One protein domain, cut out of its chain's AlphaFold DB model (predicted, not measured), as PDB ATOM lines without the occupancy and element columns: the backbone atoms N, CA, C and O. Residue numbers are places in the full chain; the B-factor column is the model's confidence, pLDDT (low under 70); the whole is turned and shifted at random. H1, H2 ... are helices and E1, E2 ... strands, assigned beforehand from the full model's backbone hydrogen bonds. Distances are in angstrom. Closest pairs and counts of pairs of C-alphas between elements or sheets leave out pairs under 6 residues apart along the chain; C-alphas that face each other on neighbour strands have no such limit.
ATOM      1  N   GLU A 136       1.839  12.572 -14.122       54.00
ATOM      2  CA  GLU A 136       0.784  11.838 -13.415       54.00
ATOM      3  C   GLU A 136       0.846  12.278 -11.951       54.00
ATOM      4  O   GLU A 136       1.822  12.033 -11.241       54.00
ATOM      5  N   THR A 137      -0.115  13.106 -11.552       63.91
ATOM      6  CA  THR A 137      -0.037  13.819 -10.284       63.91
ATOM      7  C   THR A 137      -0.727  12.950  -9.253       63.91
ATOM      8  O   THR A 137      -1.944  13.047  -9.092       63.91
ATOM      9  N   TYR A 138       0.053  12.080  -8.615       72.38
ATOM     10  CA  TYR A 138      -0.417  11.241  -7.519       72.38
ATOM     11  C   TYR A 138      -0.908  12.103  -6.345       72.38
ATOM     12  O   TYR A 138      -0.356  13.185  -6.109       72.38
ATOM     13  N   PRO A 139      -1.945  11.653  -5.622       80.88
ATOM     14  CA  PRO A 139      -2.422  12.352  -4.439       80.88
ATOM     15  C   PRO A 139      -1.391  12.284  -3.306       80.88
ATOM     16  O   PRO A 139      -0.568  11.367  -3.237       80.88
ATOM     17  N   GLN A 140      -1.460  13.244  -2.388       84.12
ATOM     18  CA  GLN A 140      -0.697  13.202  -1.146       84.12
ATOM     19  C   GLN A 140      -1.192  12.038  -0.281       84.12
ATOM     20  O   GLN A 140      -2.394  11.856  -0.126       84.12
ATOM     21  N   LEU A 141      -0.273  11.264   0.294       85.81
ATOM     22  CA  LEU A 141      -0.604  10.173   1.207       85.81
ATOM     23  C   LEU A 141      -0.369  10.615   2.655       85.81
ATOM     24  O   LEU A 141       0.755  10.963   3.019       85.81
ATOM     25  N   GLU A 142      -1.414  10.572   3.473       89.81
ATOM     26  CA  GLU A 142      -1.386  10.898   4.900       89.81
ATOM     27  C   GLU A 142      -1.768   9.653   5.704       89.81
ATOM     28  O   GLU A 142      -2.946   9.339   5.852       89.81
ATOM     29  N   ILE A 143      -0.770   8.913   6.193       89.56
ATOM     30  CA  ILE A 143      -1.006   7.718   7.015       89.56
ATOM     31  C   ILE A 143      -0.649   8.020   8.465       89.56
ATOM     32  O   ILE A 143       0.509   8.323   8.760       89.56
ATOM     33  N   ASP A 144      -1.631   7.913   9.353       90.19
ATOM     34  CA  ASP A 144      -1.423   8.015  10.794       90.19
ATOM     35  C   ASP A 144      -0.794   6.728  11.342       90.19
ATOM     36  O   ASP A 144      -1.107   5.629  10.899       90.19
ATOM     37  N   TYR A 145       0.100   6.848  12.314       92.00
ATOM     38  CA  TYR A 145       0.710   5.724  13.027       92.00
ATOM     39  C   TYR A 145       0.452   5.780  14.537       92.00
ATOM     40  O   TYR A 145       1.100   5.054  15.291       92.00
ATOM     41  N   SER A 146      -0.483   6.621  14.990       89.25
ATOM     42  CA  SER A 146      -0.808   6.813  16.408       89.25
ATOM     43  C   SER A 146      -1.124   5.506  17.140       89.25
ATOM     44  O   SER A 146      -0.723   5.351  18.290       89.25
ATOM     45  N   GLU A 147      -1.771   4.539  16.484       90.62
ATOM     46  CA  GLU A 147      -2.094   3.242  17.094       90.62
ATOM     47  C   GLU A 147      -0.856   2.378  17.368       90.62
ATOM     48  O   GLU A 147      -0.741   1.772  18.431       90.62
ATOM     49  N   ILE A 148       0.087   2.317  16.423       90.38
ATOM     50  CA  ILE A 148       1.280   1.468  16.561       90.38
ATOM     51  C   ILE A 148       2.435   2.174  17.283       90.38
ATOM     52  O   ILE A 148       3.341   1.507  17.780       90.38
ATOM     53  N   GLY A 149       2.409   3.507  17.343       92.50
ATOM     54  CA  GLY A 149       3.448   4.345  17.931       92.50
ATOM     55  C   GLY A 149       4.660   4.570  17.017       92.50
ATOM     56  O   GLY A 149       4.973   3.773  16.128       92.50
ATOM     57  N   LEU A 150       5.379   5.674  17.261       92.00
ATOM     58  CA  LEU A 150       6.495   6.120  16.417       92.00
ATOM     59  C   LEU A 150       7.638   5.096  16.336       92.00
ATOM     60  O   LEU A 150       8.149   4.836  15.250       92.00
ATOM     61  N   PRO A 241       7.896  -2.509  -5.573       81.31
ATOM     62  CA  PRO A 241       6.791  -3.470  -5.514       81.31
ATOM     63  C   PRO A 241       5.670  -3.044  -4.558       81.31
ATOM     64  O   PRO A 241       4.500  -3.267  -4.856       81.31
ATOM     65  N   PHE A 242       6.006  -2.423  -3.425       84.88
ATOM     66  CA  PHE A 242       4.995  -1.955  -2.481       84.88
ATOM     67  C   PHE A 242       4.268  -0.714  -3.008       84.88
ATOM     68  O   PHE A 242       3.044  -0.654  -2.967       84.88
ATOM     69  N   ASP A 243       5.019   0.242  -3.551       83.56
ATOM     70  CA  ASP A 243       4.492   1.469  -4.146       83.56
ATOM     71  C   ASP A 243       3.516   1.175  -5.302       83.56
ATOM     72  O   ASP A 243       2.397   1.681  -5.313       83.56
ATOM     73  N   GLU A 244       3.874   0.279  -6.227       84.44
ATOM     74  CA  GLU A 244       2.972  -0.136  -7.310       84.44
ATOM     75  C   GLU A 244       1.710  -0.829  -6.784       84.44
ATOM     76  O   GLU A 244       0.616  -0.578  -7.291       84.44
ATOM     77  N   LYS A 245       1.842  -1.689  -5.764       85.88
ATOM     78  CA  LYS A 245       0.702  -2.375  -5.144       85.88
ATOM     79  C   LYS A 245      -0.265  -1.377  -4.503       85.88
ATOM     80  O   LYS A 245      -1.463  -1.469  -4.756       85.88
ATOM     81  N   LEU A 246       0.254  -0.432  -3.717       87.75
ATOM     82  CA  LEU A 246      -0.523   0.620  -3.058       87.75
ATOM     83  C   LEU A 246      -1.334   1.419  -4.080       87.75
ATOM     84  O   LEU A 246      -2.554   1.519  -3.968       87.75
ATOM     85  N   TRP A 247      -0.667   1.964  -5.096       87.38
ATOM     86  CA  TRP A 247      -1.333   2.860  -6.036       87.38
ATOM     87  C   TRP A 247      -2.316   2.142  -6.956       87.38
ATOM     88  O   TRP A 247      -3.370   2.700  -7.240       87.38
ATOM     89  N   ARG A 248      -2.036   0.895  -7.361       87.44
ATOM     90  CA  ARG A 248      -2.997   0.085  -8.128       87.44
ATOM     91  C   ARG A 248      -4.241  -0.268  -7.317       87.44
ATOM     92  O   ARG A 248      -5.338  -0.246  -7.866       87.44
ATOM     93  N   ALA A 249      -4.081  -0.591  -6.033       87.38
ATOM     94  CA  ALA A 249      -5.213  -0.875  -5.155       87.38
ATOM     95  C   ALA A 249      -6.123   0.357  -5.017       87.38
ATOM     96  O   ALA A 249      -7.331   0.259  -5.219       87.38
ATOM     97  N   LEU A 250      -5.524   1.530  -4.784       88.69
ATOM     98  CA  LEU A 250      -6.249   2.801  -4.721       88.69
ATOM     99  C   LEU A 250      -6.923   3.159  -6.045       88.69
ATOM    100  O   LEU A 250      -8.072   3.585  -6.050       88.69
ATOM    101  N   GLU A 251      -6.227   2.988  -7.167       89.25
ATOM    102  CA  GLU A 251      -6.782   3.273  -8.487       89.25
ATOM    103  C   GLU A 251      -8.025   2.428  -8.771       89.25
ATOM    104  O   GLU A 251      -9.036   2.978  -9.200       89.25
ATOM    105  N   ARG A 252      -7.991   1.128  -8.460       88.06
ATOM    106  CA  ARG A 252      -9.151   0.239  -8.600       88.06
ATOM    107  C   ARG A 252     -10.342   0.721  -7.764       88.06
ATOM    108  O   ARG A 252     -11.430   0.876  -8.305       88.06
ATOM    109  N   GLN A 253     -10.121   1.023  -6.483       87.31
ATOM    110  CA  GLN A 253     -11.177   1.504  -5.577       87.31
ATOM    111  C   GLN A 253     -11.787   2.834  -6.034       87.31
ATOM    112  O   GLN A 253     -12.994   3.050  -5.953       87.31
ATOM    113  N   LEU A 254     -10.956   3.745  -6.544       87.62
ATOM    114  CA  LEU A 254     -11.422   5.026  -7.069       87.62
ATOM    115  C   LEU A 254     -12.215   4.856  -8.367       87.62
ATOM    116  O   LEU A 254     -13.231   5.530  -8.544       87.62
ATOM    117  N   GLN A 255     -11.787   3.950  -9.250       89.06
ATOM    118  CA  GLN A 255     -12.475   3.666 -10.510       89.06
ATOM    119  C   GLN A 255     -13.879   3.102 -10.283       89.06
ATOM    120  O   GLN A 255     -14.805   3.511 -10.983       89.06
ATOM    121  N   GLU A 256     -14.069   2.247  -9.273       87.81
ATOM    122  CA  GLU A 256     -15.395   1.753  -8.861       87.81
ATOM    123  C   GLU A 256     -16.348   2.893  -8.457       87.81
ATOM    124  O   GLU A 256     -17.563   2.779  -8.609       87.81
ATOM    125  N   GLN A 257     -15.799   4.028  -8.016       86.88
ATOM    126  CA  GLN A 257     -16.545   5.234  -7.645       86.88
ATOM    127  C   GLN A 257     -16.555   6.308  -8.748       86.88
ATOM    128  O   GLN A 257     -17.040   7.416  -8.525       86.88
ATOM    129  N   GLY A 258     -16.028   6.009  -9.940       87.81
ATOM    130  CA  GLY A 258     -15.987   6.939 -11.075       87.81
ATOM    131  C   GLY A 258     -14.905   8.024 -10.981       87.81
ATOM    132  O   GLY A 258     -14.996   9.046 -11.668       87.81
ATOM    133  N   PHE A 259     -13.880   7.826 -10.150       88.50
ATOM    134  CA  PHE A 259     -12.757   8.748  -9.976       88.50
ATOM    135  C   PHE A 259     -11.441   8.159 -10.486       88.50
ATOM    136  O   PHE A 259     -11.236   6.950 -10.540       88.50
ATOM    137  N   THR A 260     -10.507   9.043 -10.831       89.50
ATOM    138  CA  THR A 260      -9.120   8.681 -11.151       89.50
ATOM    139  C   THR A 260      -8.170   9.234 -10.092       89.50
ATOM    140  O   THR A 260      -8.493  10.208  -9.413       89.50
ATOM    141  N   LEU A 261      -6.951   8.693  -9.982       84.88
ATOM    142  CA  LEU A 261      -5.924   9.244  -9.081       84.88
ATOM    143  C   LEU A 261      -5.657  10.739  -9.332       84.88
ATOM    144  O   LEU A 261      -5.423  11.500  -8.395       84.88
ATOM    145  N   SER A 262      -5.764  11.181 -10.587       86.06
ATOM    146  CA  SER A 262      -5.596  12.586 -10.974       86.06
ATOM    147  C   SER A 262      -6.675  13.512 -10.405       86.06
ATOM    148  O   SER A 262      -6.445  14.722 -10.323       86.06
ATOM    149  N   ASP A 263      -7.820  12.976  -9.987       87.00
ATOM    150  CA  ASP A 263      -8.903  13.728  -9.354       87.00
ATOM    151  C   ASP A 263      -8.710  13.894  -7.845       87.00
ATOM    152  O   ASP A 263      -9.350  14.753  -7.237       87.00
ATOM    153  N   ILE A 264      -7.823  13.102  -7.240       86.38
ATOM    154  CA  ILE A 264      -7.637  13.035  -5.792       86.38
ATOM    155  C   ILE A 264      -6.504  13.965  -5.361       86.38
ATOM    156  O   ILE A 264      -5.448  14.041  -5.988       86.38
ATOM    157  N   ALA A 265      -6.745  14.726  -4.299       86.62
ATOM    158  CA  ALA A 265      -5.762  15.588  -3.661       86.62
ATOM    159  C   ALA A 265      -5.024  14.853  -2.541       86.62
ATOM    160  O   ALA A 265      -3.799  14.908  -2.488       86.62
ATOM    161  N   ILE A 266      -5.768  14.179  -1.662       87.50
ATOM    162  CA  ILE A 266      -5.238  13.543  -0.453       87.50
ATOM    163  C   ILE A 266      -5.861  12.155  -0.314       87.50
ATOM    164  O   ILE A 266      -7.059  11.994  -0.527       87.50
ATOM    165  N   VAL A 267      -5.063  11.167   0.060       88.62
ATOM    166  CA  VAL A 267      -5.499   9.845   0.509       88.62
ATOM    167  C   VAL A 267      -5.061   9.698   1.954       88.62
ATOM    168  O   VAL A 267      -3.896   9.938   2.269       88.62
ATOM    169  N   LYS A 268      -5.987   9.305   2.819       89.00
ATOM    170  CA  LYS A 268      -5.743   9.118   4.241       89.00
ATOM    171  C   LYS A 268      -5.950   7.684   4.661       89.00
ATOM    172  O   LYS A 268      -6.819   6.979   4.150       89.00
ATOM    173  N   GLY A 269      -5.166   7.294   5.644       90.75
ATOM    174  CA  GLY A 269      -5.296   6.010   6.289       90.75
ATOM    175  C   GLY A 269      -4.570   5.990   7.614       90.75
ATOM    176  O   GLY A 269      -4.084   7.012   8.100       90.75
ATOM    177  N   GLU A 270      -4.473   4.802   8.173       92.06
ATOM    178  CA  GLU A 270      -3.833   4.574   9.456       92.06
ATOM    179  C   GLU A 270      -3.146   3.210   9.483       92.06
ATOM    180  O   GLU A 270      -3.573   2.258   8.825       92.06
ATOM    181  N   TYR A 271      -2.048   3.120  10.224       92.19
ATOM    182  CA  TYR A 271      -1.467   1.845  10.601       92.19
ATOM    183  C   TYR A 271      -2.304   1.242  11.720       92.19
ATOM    184  O   TYR A 271      -2.446   1.846  12.780       92.19
ATOM    185  N   ARG A 272      -2.781   0.026  11.489       91.00
ATOM    186  CA  ARG A 272      -3.479  -0.802  12.466       91.00
ATOM    187  C   ARG A 272      -2.591  -1.962  12.890       91.00
ATOM    188  O   ARG A 272      -1.694  -2.371  12.140       91.00
ATOM    189  N   SER A 273      -2.836  -2.515  14.072       90.12
ATOM    190  CA  SER A 273      -2.168  -3.743  14.493       90.12
ATOM    191  C   SER A 273      -3.046  -4.681  15.304       90.12
ATOM    192  O   SER A 273      -3.819  -4.260  16.156       90.12
ATOM    193  N   GLU A 274      -2.820  -5.974  15.103       87.94
ATOM    194  CA  GLU A 274      -3.369  -7.046  15.925       87.94
ATOM    195  C   GLU A 274      -2.233  -8.013  16.260       87.94
ATOM    196  O   GLU A 274      -1.646  -8.663  15.390       87.94
ATOM    197  N   GLY A 275      -1.834  -8.039  17.534       84.38
ATOM    198  CA  GLY A 275      -0.632  -8.750  17.963       84.38
ATOM    199  C   GLY A 275       0.619  -8.263  17.216       84.38
ATOM    200  O   GLY A 275       0.970  -7.081  17.264       84.38
ATOM    201  N   GLN A 276       1.307  -9.181  16.531       81.62
ATOM    202  CA  GLN A 276       2.489  -8.875  15.709       81.62
ATOM    203  C   GLN A 276       2.143  -8.411  14.288       81.62
ATOM    204  O   GLN A 276       3.003  -7.837  13.610       81.62
ATOM    205  N   HIS A 277       0.901  -8.622  13.852       86.38
ATOM    206  CA  HIS A 277       0.448  -8.256  12.519       86.38
ATOM    207  C   HIS A 277       0.187  -6.753  12.434       86.38
ATOM    208  O   HIS A 277      -0.392  -6.160  13.345       86.38
ATOM    209  N   VAL A 278       0.643  -6.128  11.349       89.06
ATOM    210  CA  VAL A 278       0.487  -4.691  11.087       89.06
ATOM    211  C   VAL A 278       0.010  -4.519   9.649       89.06
ATOM    212  O   VAL A 278       0.545  -5.142   8.729       89.06
ATOM    213  N   TRP A 279      -0.977  -3.657   9.433       91.75
ATOM    214  CA  TRP A 279      -1.483  -3.312   8.103       91.75
ATOM    215  C   TRP A 279      -1.776  -1.817   8.006       91.75
ATOM    216  O   TRP A 279      -1.844  -1.120   9.015       91.75
ATOM    217  N   ILE A 280      -1.918  -1.323   6.779       91.56
ATOM    218  CA  ILE A 280      -2.415   0.026   6.500       91.56
ATOM    219  C   ILE A 280      -3.881  -0.096   6.116       91.56
ATOM    220  O   ILE A 280      -4.209  -0.813   5.173       91.56
ATOM    221  N   GLU A 281      -4.747   0.614   6.819       91.88
ATOM    222  CA  GLU A 281      -6.150   0.778   6.462       91.88
ATOM    223  C   GLU A 281      -6.338   2.151   5.812       91.88
ATOM    224  O   GLU A 281      -6.137   3.185   6.446       91.88
ATOM    225  N   ILE A 282      -6.682   2.178   4.524       92.12
ATOM    226  CA  ILE A 282      -7.004   3.406   3.799       92.12
ATOM    227  C   ILE A 282      -8.494   3.686   3.955       92.12
ATOM    228  O   ILE A 282      -9.345   2.963   3.431       92.12
ATOM    229  N   THR A 283      -8.808   4.779   4.637       89.88
ATOM    230  CA  THR A 283     -10.170   5.099   5.064       89.88
ATOM    231  C   THR A 283     -10.844   6.092   4.125       89.88
ATOM    232  O   THR A 283     -11.985   5.867   3.710       89.88
ATOM    233  N   GLU A 284     -10.143   7.163   3.742       91.00
ATOM    234  CA  GLU A 284     -10.724   8.249   2.950       91.00
ATOM    235  C   GLU A 284      -9.812   8.766   1.830       91.00
ATOM    236  O   GLU A 284      -8.589   8.809   1.946       91.00
ATOM    237  N   ALA A 285     -10.426   9.215   0.736       90.25
ATOM    238  CA  ALA A 285      -9.785   9.996  -0.314       90.25
ATOM    239  C   ALA A 285     -10.527  11.326  -0.501       90.25
ATOM    240  O   ALA A 285     -11.755  11.372  -0.510       90.25
ATOM    241  N   ILE A 286      -9.786  12.422  -0.642       88.94
ATOM    242  CA  ILE A 286     -10.312  13.784  -0.769       88.94
ATOM    243  C   ILE A 286     -10.028  14.281  -2.180       88.94
ATOM    244  O   ILE A 286      -8.873  14.310  -2.608       88.94
ATOM    245  N   THR A 287     -11.061  14.691  -2.908       88.88
ATOM    246  CA  THR A 287     -10.928  15.188  -4.284       88.88
ATOM    247  C   THR A 287     -10.282  16.580  -4.344       88.88
ATOM    248  O   THR A 287     -10.310  17.374  -3.401       88.88
ATOM    249  N   LYS A 288      -9.683  16.921  -5.489       85.44
ATOM    250  CA  LYS A 288      -9.140  18.261  -5.753       85.44
ATOM    251  C   LYS A 288     -10.267  19.292  -5.807       85.44
ATOM    252  O   LYS A 288     -11.281  19.080  -6.468       85.44
ATOM    253  N   LYS A 289     -10.018  20.487  -5.254       76.06
ATOM    254  CA  LYS A 289     -10.973  21.618  -5.204       76.06
ATOM    255  C   LYS A 289     -11.668  21.941  -6.536       76.06
ATOM    256  O   LYS A 289     -12.811  22.375  -6.533       76.06
ATOM    257  N   LYS A 290     -11.006  21.708  -7.678       73.69
ATOM    258  CA  LYS A 290     -11.573  21.939  -9.020       73.69
ATOM    259  C   LYS A 290     -12.779  21.045  -9.359       73.69
ATOM    260  O   LYS A 290     -13.559  21.435 -10.215       73.69
ATOM    261  N   LYS A 291     -12.936  19.885  -8.708       67.19
ATOM    262  CA  LYS A 291     -14.085  18.973  -8.875       67.19
ATOM    263  C   LYS A 291     -15.162  19.137  -7.786       67.19
ATOM    264  O   LYS A 291     -16.118  18.372  -7.766       67.19
ATOM    265  N   GLY A 292     -15.026  20.133  -6.905       71.56
ATOM    266  CA  GLY A 292     -15.766  20.190  -5.645       71.56
ATOM    267  C   GLY A 292     -15.130  19.233  -4.641       71.56
ATOM    268  O   GLY A 292     -14.935  18.059  -4.943       71.56
ATOM    269  N   GLU A 293     -14.731  19.751  -3.481       81.12
ATOM    270  CA  GLU A 293     -14.091  18.950  -2.436       81.12
ATOM    271  C   GLU A 293     -15.097  17.928  -1.892       81.12
ATOM    272  O   GLU A 293     -16.120  18.288  -1.313       81.12
ATOM    273  N   GLN A 294     -14.824  16.652  -2.135       86.12
ATOM    274  CA  GLN A 294     -15.650  15.518  -1.741       86.12
ATOM    275  C   GLN A 294     -14.777  14.506  -1.009       86.12
ATOM    276  O   GLN A 294     -13.610  14.311  -1.361       86.12
ATOM    277  N   LYS A 295     -15.360  13.863   0.003       89.19
ATOM    278  CA  LYS A 295     -14.739  12.764   0.740       89.19
ATOM    279  C   LYS A 295     -15.302  11.441   0.243       89.19
ATOM    280  O   LYS A 295     -16.503  11.206   0.350       89.19
ATOM    281  N   LEU A 296     -14.425  10.596  -0.272       86.62
ATOM    282  CA  LEU A 296     -14.720   9.257  -0.760       86.62
ATOM    283  C   LEU A 296     -14.276   8.247   0.295       86.62
ATOM    284  O   LEU A 296     -13.165   8.358   0.812       86.62
ATOM    285  N   ARG A 297     -15.123   7.268   0.618       89.19
ATOM    286  CA  ARG A 297     -14.746   6.154   1.501       89.19
ATOM    287  C   ARG A 297     -14.060   5.082   0.665       89.19
ATOM    288  O   ARG A 297     -14.616   4.695  -0.354       89.19
ATOM    289  N   ILE A 298     -12.882   4.624   1.084       84.62
ATOM    290  CA  ILE A 298     -12.082   3.650   0.319       84.62
ATOM    291  C   ILE A 298     -12.175   2.249   0.932       84.62
ATOM    292  O   ILE A 298     -12.524   1.311   0.228       84.62
ATOM    293  N   GLY A 299     -11.912   2.098   2.235       82.00
ATOM    294  CA  GLY A 299     -11.993   0.797   2.915       82.00
ATOM    295  C   GLY A 299     -10.975  -0.239   2.416       82.00
ATOM    296  O   GLY A 299     -11.251  -1.434   2.457       82.00
ATOM    297  N   GLU A 300      -9.814   0.199   1.916       85.31
ATOM    298  CA  GLU A 300      -8.780  -0.699   1.383       85.31
ATOM    299  C   GLU A 300      -7.775  -1.062   2.477       85.31
ATOM    300  O   GLU A 300      -7.218  -0.187   3.140       85.31
ATOM    301  N   VAL A 301      -7.498  -2.357   2.627       88.31
ATOM    302  CA  VAL A 301      -6.552  -2.878   3.619       88.31
ATOM    303  C   VAL A 301      -5.307  -3.419   2.928       88.31
ATOM    304  O   VAL A 301      -5.361  -4.334   2.105       88.31
ATOM    305  N   ILE A 302      -4.148  -2.882   3.298       85.75
ATOM    306  CA  ILE A 302      -2.850  -3.248   2.734       85.75
ATOM    307  C   ILE A 302      -1.987  -3.854   3.834       85.75
ATOM    308  O   ILE A 302      -1.385  -3.155   4.646       85.75
ATOM    309  N   ASN A 303      -1.886  -5.181   3.826       86.62
ATOM    310  CA  ASN A 303      -1.023  -5.914   4.750       86.62
ATOM    311  C   ASN A 303       0.459  -5.570   4.537       86.62
ATOM    312  O   ASN A 303       0.942  -5.598   3.394       86.62
ATOM    313  N   LEU A 304       1.179  -5.297   5.633       83.00
ATOM    314  CA  LEU A 304       2.634  -5.189   5.591       83.00
ATOM    315  C   LEU A 304       3.257  -6.593   5.497       83.00
ATOM    316  O   LEU A 304       2.706  -7.553   6.040       83.00
ATOM    317  N   PRO A 305       4.401  -6.744   4.808       78.56
ATOM    318  CA  PRO A 305       5.114  -8.014   4.766       78.56
ATOM    319  C   PRO A 305       5.627  -8.378   6.162       78.56
ATOM    320  O   PRO A 305       6.522  -7.715   6.674       78.56
ATOM    321  N   CYS A 306       5.125  -9.456   6.760       69.12
ATOM    322  CA  CYS A 306       5.646  -9.911   8.042       69.12
ATOM    323  C   CYS A 306       6.856 -10.834   7.851       69.12
ATOM    324  O   CYS A 306       6.765 -11.834   7.141       69.12
ATOM    325  N   ARG A 307       7.995 -10.499   8.473       60.56
ATOM    326  CA  ARG A 307       9.201 -11.348   8.438       60.56
ATOM    327  C   ARG A 307       9.173 -12.492   9.455       60.56
ATOM    328  O   ARG A 307       9.769 -13.522   9.170       60.56
ATOM    329  N   ASP A 308       8.442 -12.324  10.559       55.59
ATOM    330  CA  ASP A 308       8.481 -13.220  11.728       55.59
ATOM    331  C   ASP A 308       7.074 -13.573  12.272       55.59
ATOM    332  O   ASP A 308       6.909 -13.823  13.463       55.59
ATOM    333  N   CYS A 309       6.034 -13.556  11.430       55.56
ATOM    334  CA  CYS A 309       4.692 -13.998  11.830       55.56
ATOM    335  C   CYS A 309       4.577 -15.503  11.589       55.56
ATOM    336  O   CYS A 309       4.354 -15.932  10.457       55.56
ATOM    337  N   THR A 310       4.767 -16.280  12.651       42.56
ATOM    338  CA  THR A 310       4.367 -17.692  12.746       42.56
ATOM    339  C   THR A 310       3.138 -17.814  13.617       42.56
ATOM    340  O   THR A 310       3.173 -17.202  14.711       42.56
TER     341      THR A 310
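This is residues 136 to 150 and 241 to 310 of the 310 residues of an uncharacterized protein of Alphaproteobacteria bacterium MarineAlpha3_Bin7 (UniProt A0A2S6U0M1). A long, twisted sheet of four strands has one helix, H1, packed slantwise over one face towards its edge strand E4, while the other face bears no named helix. It makes two layers, a helix on one face of the sheet E1 E2 E3 E4. The 85 printed residues include E1, H1, E2, E3 and E4 in chain order; the sheet runs E1 E2 E3 E4 and is mixed, and the class is mixed, helices and strands. The whole is elongated, spanning 46 by 25 by 19 A, and only just compact, close to loose, with a radius of gyration of the C-alphas of 13.8 A.

Begin at E1, residues 140 to 144, an edge strand parallel to its neighbour E2, residues 264 to 274; look for N 142 and O 267, 2.8 A apart, within hydrogen-bond range. E2 and E3, residues 277 to 287, form an antiparallel hairpin with N 272 and O 279 at 2.9 A. E3 and E4, residues 295 to 303, form another, with N 282 and O 300 at 2.8 A. E2, E3 and E4 are a meander, each strand the antiparallel neighbour of the one before. H1, residues 241 to 256, is on the sheet at a height of 8.5 A, over E4 and only just over E3, where 3 of its C-alphas fall; on the local plane it stands at 34 degrees to E4. H1 touches E4, the closest C-alphas being those of Gln 253 and Ile 298, 6.3 A apart. In H1 every O i to N i+4 pair is within hydrogen-bond range.

Find C-alpha 140 at (-0.697, 13.202, -1.146), where E1 begins. H1 runs 23.0 A from C-alpha 241 at (6.791, -3.470, -5.514). E2 spans 29.9 A, E3 31.0 A and E4 23.5 A, ending at C-alpha 303 at (-1.023, -5.914, 4.750).

The C-alphas of Lys 290 and Thr 310 are the two farthest apart, 47.9 A. Residues 151 to 240 are not printed, and C-alphas 150 and 241 are 23.9 A apart across the cut. Of the links printed whole, E2 to E3 is tight, H1 to E2 and E3 to E4 are short. The pLDDT is under 70 at residues 136 to 137, 291 and 306 to 310.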